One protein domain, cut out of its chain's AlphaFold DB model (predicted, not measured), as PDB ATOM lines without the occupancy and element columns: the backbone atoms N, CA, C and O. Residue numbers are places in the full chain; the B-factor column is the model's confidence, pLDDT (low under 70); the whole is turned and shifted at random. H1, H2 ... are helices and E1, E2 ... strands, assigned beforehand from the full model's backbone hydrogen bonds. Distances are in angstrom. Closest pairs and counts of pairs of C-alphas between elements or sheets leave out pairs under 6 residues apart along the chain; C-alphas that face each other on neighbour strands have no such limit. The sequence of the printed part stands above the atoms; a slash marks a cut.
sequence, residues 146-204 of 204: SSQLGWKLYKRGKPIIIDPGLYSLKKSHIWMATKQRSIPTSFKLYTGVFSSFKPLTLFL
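This is residues 146 to 204 of the 204 residues of the protein "Xylosyltransferase 1" of Cajanus cajan (UniProt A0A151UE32). Two small hairpins of two strands each, E1 with E2 and E3 with E4, are set apart from each other, and the short helix H1 lies between them, joined to E1 by a tight link and near E3 and E4. The long loop of residues 163 to 174, which joins E1 to E2, reaches far out to one end of the longest axis. The printed part has 59 residues with one named helix and four named strands, in the order H1, E1, E2, E3, E4, and each two-stranded sheet is antiparallel. Under half of the residues, 25, are in named elements, and the class is mixed, helices and strands. The whole is loose, with a radius of gyration of the C-alphas of 13.0 A and spans of 35 by 31 by 20 A.

Go first to H1, residues 151 to 157, where every O i to N i+4 pair is within hydrogen-bond range. A tight link of one residue leads to E1, residues 159 to 162, which forms a hairpin with E2, residues 175 to 180. These two are antiparallel at 141 degrees; look for N 162 and O 175 at 2.8 A, and N 177 and O 160 at 3.0 A. H1 and E2 are apart. Further on, E3, residues 190 to 193, and E4, residues 200 to 203, form the second hairpin, antiparallel at 138 degrees. Here you find N 201 and O 192 at 2.7 A, and N 192 and O 201 at 3.0 A. H1 and E3 are near each other, with 6 pairs of C-alphas within 10 A, and so are H1 and E4, with 7. E1 and E2 are each apart from E3 and from E4.

Find C-alpha 151 at (280.109, 352.639, 411.107); from there H1 runs 9.6 A to C-alpha 157. E1 runs 9.6 A from Pro 159 to Ile 162. Pick up E2 at C-alpha 175, at (267.044, 343.084, 400.679), and follow it 12.5 A to Gln 180. E3 covers 10.4 A from Tyr 190 to Val 193. E4 covers 9.3 A from Leu 200 and ends at C-alpha 203, at (283.530, 354.034, 395.154).

The two C-alphas farthest apart are those of Gln 148 and Leu 169, at 35.9 A. The printed part has no cut, and its last residue, Leu 204, is the chain's last. The link from E1 to E2 is long, with 12 residues; those from E2 to E3 and from E3 to E4 are short. The mean pLDDT of the printed part is 77.6, but residues 194 to 204 are under 70, and in this model E4 has a mean of 34.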
ATOM      1  N   SER A 146     285.342 360.583 401.208       85.50
ATOM      2  CA  SER A 146     286.032 360.465 402.489       85.50
ATOM      3  C   SER A 146     286.513 359.029 402.692       85.50
ATOM      4  O   SER A 146     285.797 358.071 402.386       85.50
ATOM      5  N   SER A 147     287.715 358.868 403.246       85.31
ATOM      6  CA  SER A 147     288.247 357.574 403.694       85.31
ATOM      7  C   SER A 147     287.804 357.205 405.114       85.31
ATOM      8  O   SER A 147     288.112 356.116 405.599       85.31
ATOM      9  N   GLN A 148     287.078 358.088 405.806       84.62
ATOM     10  CA  GLN A 148     286.562 357.832 407.149       84.62
ATOM     11  C   GLN A 148     285.231 357.079 407.060       84.62
ATOM     12  O   GLN A 148     284.140 357.658 407.039       84.62
ATOM     13  N   LEU A 149     285.317 355.751 406.974       82.25
ATOM     14  CA  LEU A 149     284.129 354.908 406.844       82.25
ATOM     15  C   LEU A 149     283.381 354.756 408.175       82.25
ATOM     16  O   LEU A 149     282.148 354.783 408.182       82.25
ATOM     17  N   GLY A 150     284.099 354.596 409.290       86.38
ATOM     18  CA  GLY A 150     283.508 354.368 410.613       86.38
ATOM     19  C   GLY A 150     282.440 353.265 410.585       86.38
ATOM     20  O   GLY A 150     282.645 352.183 410.032       86.38
ATOM     21  N   TRP A 151     281.248 353.566 411.104       81.75
ATOM     22  CA  TRP A 151     280.109 352.639 411.107       81.75
ATOM     23  C   TRP A 151     279.634 352.218 409.702       81.75
ATOM     24  O   TRP A 151     279.003 351.166 409.554       81.75
ATOM     25  N   LYS A 152     279.927 352.997 408.647       83.56
ATOM     26  CA  LYS A 152     279.496 352.692 407.270       83.56
ATOM     27  C   LYS A 152     280.177 351.441 406.730       83.56
ATOM     28  O   LYS A 152     279.577 350.750 405.915       83.56
ATOM     29  N   LEU A 153     281.376 351.103 407.204       82.88
ATOM     30  CA  LEU A 153     282.065 349.876 406.804       82.88
ATOM     31  C   LEU A 153     281.226 348.636 407.148       82.88
ATOM     32  O   LEU A 153     280.991 347.779 406.299       82.88
ATOM     33  N   TYR A 154     280.687 348.592 408.366       83.25
ATOM     34  CA  TYR A 154     279.848 347.491 408.839       83.25
ATOM     35  C   TYR A 154     278.444 347.516 408.233       83.25
ATOM     36  O   TYR A 154     277.895 346.462 407.934       83.25
ATOM     37  N   LYS A 155     277.867 348.704 408.008       82.31
ATOM     38  CA  LYS A 155     276.508 348.829 407.451       82.31
ATOM     39  C   LYS A 155     276.431 348.814 405.920       82.31
ATOM     40  O   LYS A 155     275.330 348.710 405.393       82.31
ATOM     41  N   ARG A 156     277.545 348.982 405.199       80.81
ATOM     42  CA  ARG A 156     277.560 349.111 403.725       80.81
ATOM     43  C   ARG A 156     278.683 348.344 403.027       80.81
ATOM     44  O   ARG A 156     278.500 347.946 401.886       80.81
ATOM     45  N   GLY A 157     279.823 348.131 403.685       83.81
ATOM     46  CA  GLY A 157     280.955 347.392 403.111       83.81
ATOM     47  C   GLY A 157     280.837 345.871 403.261       83.81
ATOM     48  O   GLY A 157     281.175 345.141 402.335       83.81
ATOM     49  N   LYS A 158     280.344 345.396 404.409       85.62
ATOM     50  CA  LYS A 158     280.181 343.960 404.718       85.62
ATOM     51  C   LYS A 158     278.855 343.319 404.280       85.62
ATOM     52  O   LYS A 158     278.867 342.123 403.988       85.62
ATOM     53  N   PRO A 159     277.708 344.023 404.248       89.12
ATOM     54  CA  PRO A 159     276.457 343.397 403.836       89.12
ATOM     55  C   PRO A 159     276.476 342.978 402.365       89.12
ATOM     56  O   PRO A 159     277.089 343.635 401.519       89.12
ATOM     57  N   ILE A 160     275.766 341.893 402.065       89.88
ATOM     58  CA  ILE A 160     275.433 341.492 400.698       89.88
ATOM     59  C   ILE A 160     274.034 342.035 400.410       89.88
ATOM     60  O   ILE A 160     273.080 341.714 401.121       89.88
ATOM     61  N   ILE A 161     273.932 342.897 399.400       88.88
ATOM     62  CA  ILE A 161     272.683 343.550 399.003       88.88
ATOM     63  C   ILE A 161     272.125 342.818 397.788       88.88
ATOM     64  O   ILE A 161     272.826 342.638 396.793       88.88
ATOM     65  N   ILE A 162     270.857 342.437 397.871       90.12
ATOM     66  CA  ILE A 162     270.081 341.890 396.766       90.12
ATOM     67  C   ILE A 162     269.137 342.991 396.302       90.12
ATOM     68  O   ILE A 162     268.330 343.504 397.080       90.12
ATOM     69  N   ASP A 163     269.256 343.363 395.033       90.75
ATOM     70  CA  ASP A 163     268.379 344.331 394.389       90.75
ATOM     71  C   ASP A 163     267.418 343.598 393.449       90.75
ATOM     72  O   ASP A 163     267.842 343.139 392.383       90.75
ATOM     73  N   PRO A 164     266.131 343.479 393.825       89.56
ATOM     74  CA  PRO A 164     265.125 342.827 392.995       89.56
ATOM     75  C   PRO A 164     264.971 343.465 391.620       89.56
ATOM     76  O   PRO A 164     264.571 342.781 390.681       89.56
ATOM     77  N   GLY A 165     265.321 344.747 391.478       88.06
ATOM     78  CA  GLY A 165     265.240 345.462 390.210       88.06
ATOM     79  C   GLY A 165     266.181 344.924 389.129       88.06
ATOM     80  O   GLY A 165     266.017 345.268 387.964       88.06
ATOM     81  N   LEU A 166     267.135 344.055 389.488       87.00
ATOM     82  CA  LEU A 166     268.009 343.373 388.529       87.00
ATOM     83  C   LEU A 166     267.336 342.190 387.815       87.00
ATOM     84  O   LEU A 166     267.759 341.839 386.719       87.00
ATOM     85  N   TYR A 167     266.317 341.565 388.416       87.50
ATOM     86  CA  TYR A 167     265.673 340.356 387.871       87.50
ATOM     87  C   TYR A 167     264.136 340.407 387.872       87.50
ATOM     88  O   TYR A 167     263.485 339.477 387.400       87.50
ATOM     89  N   SER A 168     263.531 341.474 388.394       87.50
ATOM     90  CA  SER A 168     262.084 341.668 388.435       87.50
ATOM     91  C   SER A 168     261.706 343.100 388.077       87.50
ATOM     92  O   SER A 168     262.342 344.049 388.519       87.50
ATOM     93  N   LEU A 169     260.610 343.260 387.330       84.25
ATOM     94  CA  LEU A 169     260.017 344.569 387.027       84.25
ATOM     95  C   LEU A 169     259.073 345.070 388.134       84.25
ATOM     96  O   LEU A 169     258.591 346.202 388.074       84.25
ATOM     97  N   LYS A 170     258.799 344.251 389.161       84.19
ATOM     98  CA  LYS A 170     258.040 344.688 390.338       84.19
ATOM     99  C   LYS A 170     258.959 345.468 391.272       84.19
ATOM    100  O   LYS A 170     259.777 344.889 391.988       84.19
ATOM    101  N   LYS A 171     258.787 346.793 391.282       79.75
ATOM    102  CA  LYS A 171     259.531 347.687 392.173       79.75
ATOM    103  C   LYS A 171     259.312 347.278 393.631       79.75
ATOM    104  O   LYS A 171     258.182 347.231 394.108       79.75
ATOM    105  N   SER A 172     260.402 346.974 394.325       85.06
ATOM    106  CA  SER A 172     260.415 346.579 395.736       85.06
ATOM    107  C   SER A 172     261.684 347.100 396.409       85.06
ATOM    108  O   SER A 172     262.580 347.621 395.746       85.06
ATOM    109  N   HIS A 173     261.740 347.035 397.738       85.06
ATOM    110  CA  HIS A 173     262.917 347.472 398.481       85.06
ATOM    111  C   HIS A 173     264.099 346.519 398.274       85.06
ATOM    112  O   HIS A 173     263.917 345.338 397.987       85.06
ATOM    113  N   ILE A 174     265.317 347.039 398.449       89.50
ATOM    114  CA  ILE A 174     266.509 346.194 398.538       89.50
ATOM    115  C   ILE A 174     266.419 345.271 399.754       89.50
ATOM    116  O   ILE A 174     265.940 345.671 400.818       89.50
ATOM    117  N   TRP A 175     266.956 344.067 399.606       88.00
ATOM    118  CA  TRP A 175     267.044 343.084 400.679       88.00
ATOM    119  C   TRP A 175     268.501 342.910 401.080       88.00
ATOM    120  O   TRP A 175     269.403 342.956 400.242       88.00
ATOM    121  N   MET A 176     268.743 342.705 402.370       86.44
ATOM    122  CA  MET A 176     270.058 342.306 402.859       86.44
ATOM    123  C   MET A 176     270.052 340.805 403.102       86.44
ATOM    124  O   MET A 176     269.155 340.292 403.770       86.44
ATOM    125  N   ALA A 177     271.044 340.102 402.564       87.56
ATOM    126  CA  ALA A 177     271.207 338.687 402.861       87.56
ATOM    127  C   ALA A 177     271.616 338.494 404.329       87.56
ATOM    128  O   ALA A 177     272.340 339.312 404.900       87.56
ATOM    129  N   THR A 178     271.200 337.375 404.927       86.50
ATOM    130  CA  THR A 178     271.540 337.027 406.317       86.50
ATOM    131  C   THR A 178     273.050 336.868 406.516       86.50
ATOM    132  O   THR A 178     273.585 337.209 407.568       86.50
ATOM    133  N   LYS A 179     273.756 336.365 405.494       88.12
ATOM    134  CA  LYS A 179     275.216 336.226 405.506       88.12
ATOM    135  C   LYS A 179     275.890 337.518 405.042       88.12
ATOM    136  O   LYS A 179     275.469 338.145 404.072       88.12
ATOM    137  N   GLN A 180     276.979 337.876 405.714       88.00
ATOM    138  CA  GLN A 180     277.855 338.982 405.328       88.00
ATOM    139  C   GLN A 180     279.090 338.463 404.590       88.00
ATOM    140  O   GLN A 180     279.466 337.299 404.726       88.00
ATOM    141  N   ARG A 181     279.738 339.348 403.835       89.44
ATOM    142  CA  ARG A 181     281.027 339.093 403.184       89.44
ATOM    143  C   ARG A 181     282.174 339.752 403.950       89.44
ATOM    144  O   ARG A 181     281.971 340.698 404.717       89.44
ATOM    145  N   SER A 182     283.390 339.273 403.709       89.94
ATOM    146  CA  SER A 182     284.609 339.967 404.123       89.94
ATOM    147  C   SER A 182     284.767 341.290 403.364       89.94
ATOM    148  O   SER A 182     284.189 341.509 402.293       89.94
ATOM    149  N   ILE A 183     285.536 342.209 403.951       86.75
ATOM    150  CA  ILE A 183     285.881 343.466 403.286       86.75
ATOM    151  C   ILE A 183     286.889 343.138 402.175       86.75
ATOM    152  O   ILE A 183     287.849 342.417 402.450       86.75
ATOM    153  N   PRO A 184     286.695 343.644 400.947       85.25
ATOM    154  CA  PRO A 184     287.664 343.465 399.874       85.25
ATOM    155  C   PRO A 184     289.024 344.050 400.252       85.25
ATOM    156  O   PRO A 184     289.089 345.143 400.809       85.25
ATOM    157  N   THR A 185     290.097 343.331 399.932       89.06
ATOM    158  CA  THR A 185     291.479 343.749 400.214       89.06
ATOM    159  C   THR A 185     292.204 344.286 398.983       89.06
ATOM    160  O   THR A 185     293.202 344.983 399.130       89.06
ATOM    161  N   SER A 186     291.701 344.006 397.776       92.12
ATOM    162  CA  SER A 186     292.332 344.413 396.511       92.12
ATOM    163  C   SER A 186     292.224 345.910 396.207       92.12
ATOM    164  O   SER A 186     292.909 346.397 395.315       92.12
ATOM    165  N   PHE A 187     291.352 346.637 396.904       88.88
ATOM    166  CA  PHE A 187     291.119 348.064 396.691       88.88
ATOM    167  C   PHE A 187     290.696 348.744 397.991       88.88
ATOM    168  O   PHE A 187     290.217 348.108 398.936       88.88
ATOM    169  N   LYS A 188     290.880 350.064 398.039       88.25
ATOM    170  CA  LYS A 188     290.540 350.874 399.205       88.25
ATOM    171  C   LYS A 188     289.145 351.449 399.042       88.25
ATOM    172  O   LYS A 188     288.873 352.204 398.122       88.25
ATOM    173  N   LEU A 189     288.288 351.151 400.007       86.75
ATOM    174  CA  LEU A 189     286.940 351.691 400.035       86.75
ATOM    175  C   LEU A 189     286.935 353.174 400.425       86.75
ATOM    176  O   LEU A 189     287.519 353.560 401.441       86.75
ATOM    177  N   TYR A 190     286.186 353.970 399.667       88.12
ATOM    178  CA  TYR A 190     285.844 355.353 399.994       88.12
ATOM    179  C   TYR A 190     284.336 355.503 400.135       88.12
ATOM    180  O   TYR A 190     283.568 354.675 399.662       88.12
ATOM    181  N   THR A 191     283.888 356.570 400.789       84.56
ATOM    182  CA  THR A 191     282.469 356.915 400.886       84.56
ATOM    183  C   THR A 191     282.276 358.363 400.451       84.56
ATOM    184  O   THR A 191     282.993 359.238 400.917       84.56
ATOM    185  N   GLY A 192     281.326 358.647 399.566       83.31
ATOM    186  CA  GLY A 192     281.184 359.975 398.959       83.31
ATOM    187  C   GLY A 192     279.776 360.248 398.463       83.31
ATOM    188  O   GLY A 192     279.010 359.308 398.385       83.31
ATOM    189  N   VAL A 193     279.385 361.493 398.192       75.31
ATOM    190  CA  VAL A 193     277.983 361.836 397.867       75.31
ATOM    191  C   VAL A 193     277.659 361.504 396.408       75.31
ATOM    192  O   VAL A 193     278.482 361.710 395.525       75.31
ATOM    193  N   PHE A 194     276.446 361.012 396.168       66.62
ATOM    194  CA  PHE A 194     275.817 360.870 394.854       66.62
ATOM    195  C   PHE A 194     274.632 361.854 394.856       66.62
ATOM    196  O   PHE A 194     273.861 361.846 395.813       66.62
ATOM    197  N   SER A 195     274.551 362.790 393.915       50.50
ATOM    198  CA  SER A 195     273.703 364.004 393.968       50.50
ATOM    199  C   SER A 195     272.201 363.801 394.318       50.50
ATOM    200  O   SER A 195     271.593 362.776 394.013       50.50
ATOM    201  N   SER A 196     271.647 364.808 395.026       43.31
ATOM    202  CA  SER A 196     270.299 365.113 395.597       43.31
ATOM    203  C   SER A 196     269.292 364.078 396.091       43.31
ATOM    204  O   SER A 196     268.414 364.448 396.870       43.31
ATOM    205  N   PHE A 197     269.403 362.792 395.808       34.59
ATOM    206  CA  PHE A 197     268.709 361.796 396.625       34.59
ATOM    207  C   PHE A 197     269.766 361.179 397.509       34.59
ATOM    208  O   PHE A 197     270.479 360.320 397.023       34.59
ATOM    209  N   LYS A 198     269.910 361.620 398.774       36.62
ATOM    210  CA  LYS A 198     270.941 361.119 399.717       36.62
ATOM    211  C   LYS A 198     271.129 359.599 399.539       36.62
ATOM    212  O   LYS A 198     270.272 358.838 399.990       36.62
ATOM    213  N   PRO A 199     272.242 359.120 398.960       42.06
ATOM    214  CA  PRO A 199     273.210 358.482 399.833       42.06
ATOM    215  C   PRO A 199     274.657 358.784 399.441       42.06
ATOM    216  O   PRO A 199     274.978 359.159 398.319       42.06
ATOM    217  N   LEU A 200     275.551 358.529 400.402       32.81
ATOM    218  CA  LEU A 200     276.939 358.311 400.059       32.81
ATOM    219  C   LEU A 200     277.114 356.973 399.304       32.81
ATOM    220  O   LEU A 200     276.858 355.918 399.897       32.81
ATOM    221  N   THR A 201     277.573 357.011 398.060       39.16
ATOM    222  CA  THR A 201     278.038 355.860 397.276       39.16
ATOM    223  C   THR A 201     279.435 355.458 397.751       39.16
ATOM    224  O   THR A 201     280.261 356.308 398.093       39.16
ATOM    225  N   LEU A 202     279.681 354.150 397.861       30.64
ATOM    226  CA  LEU A 202     281.037 353.634 398.005       30.64
ATOM    227  C   LEU A 202     281.638 353.512 396.606       30.64
ATOM    228  O   LEU A 202     281.100 352.768 395.790       30.64
ATOM    229  N   PHE A 203     282.710 354.252 396.342       31.67
ATOM    230  CA  PHE A 203     283.530 354.034 395.154       31.67
ATOM    231  C   PHE A 203     284.511 352.892 395.460       31.67
ATOM    232  O   PHE A 203     285.041 352.827 396.579       31.67
ATOM    233  N   LEU A 204     284.636 351.962 394.507       33.03
ATOM    234  CA  LEU A 204     285.622 350.876 394.513       33.03
ATOM    235  C   LEU A 204     286.999 351.429 394.148       33.03
ATOM    236  O   LEU A 204     287.036 352.335 393.286       33.03
TER     237      LEU A 204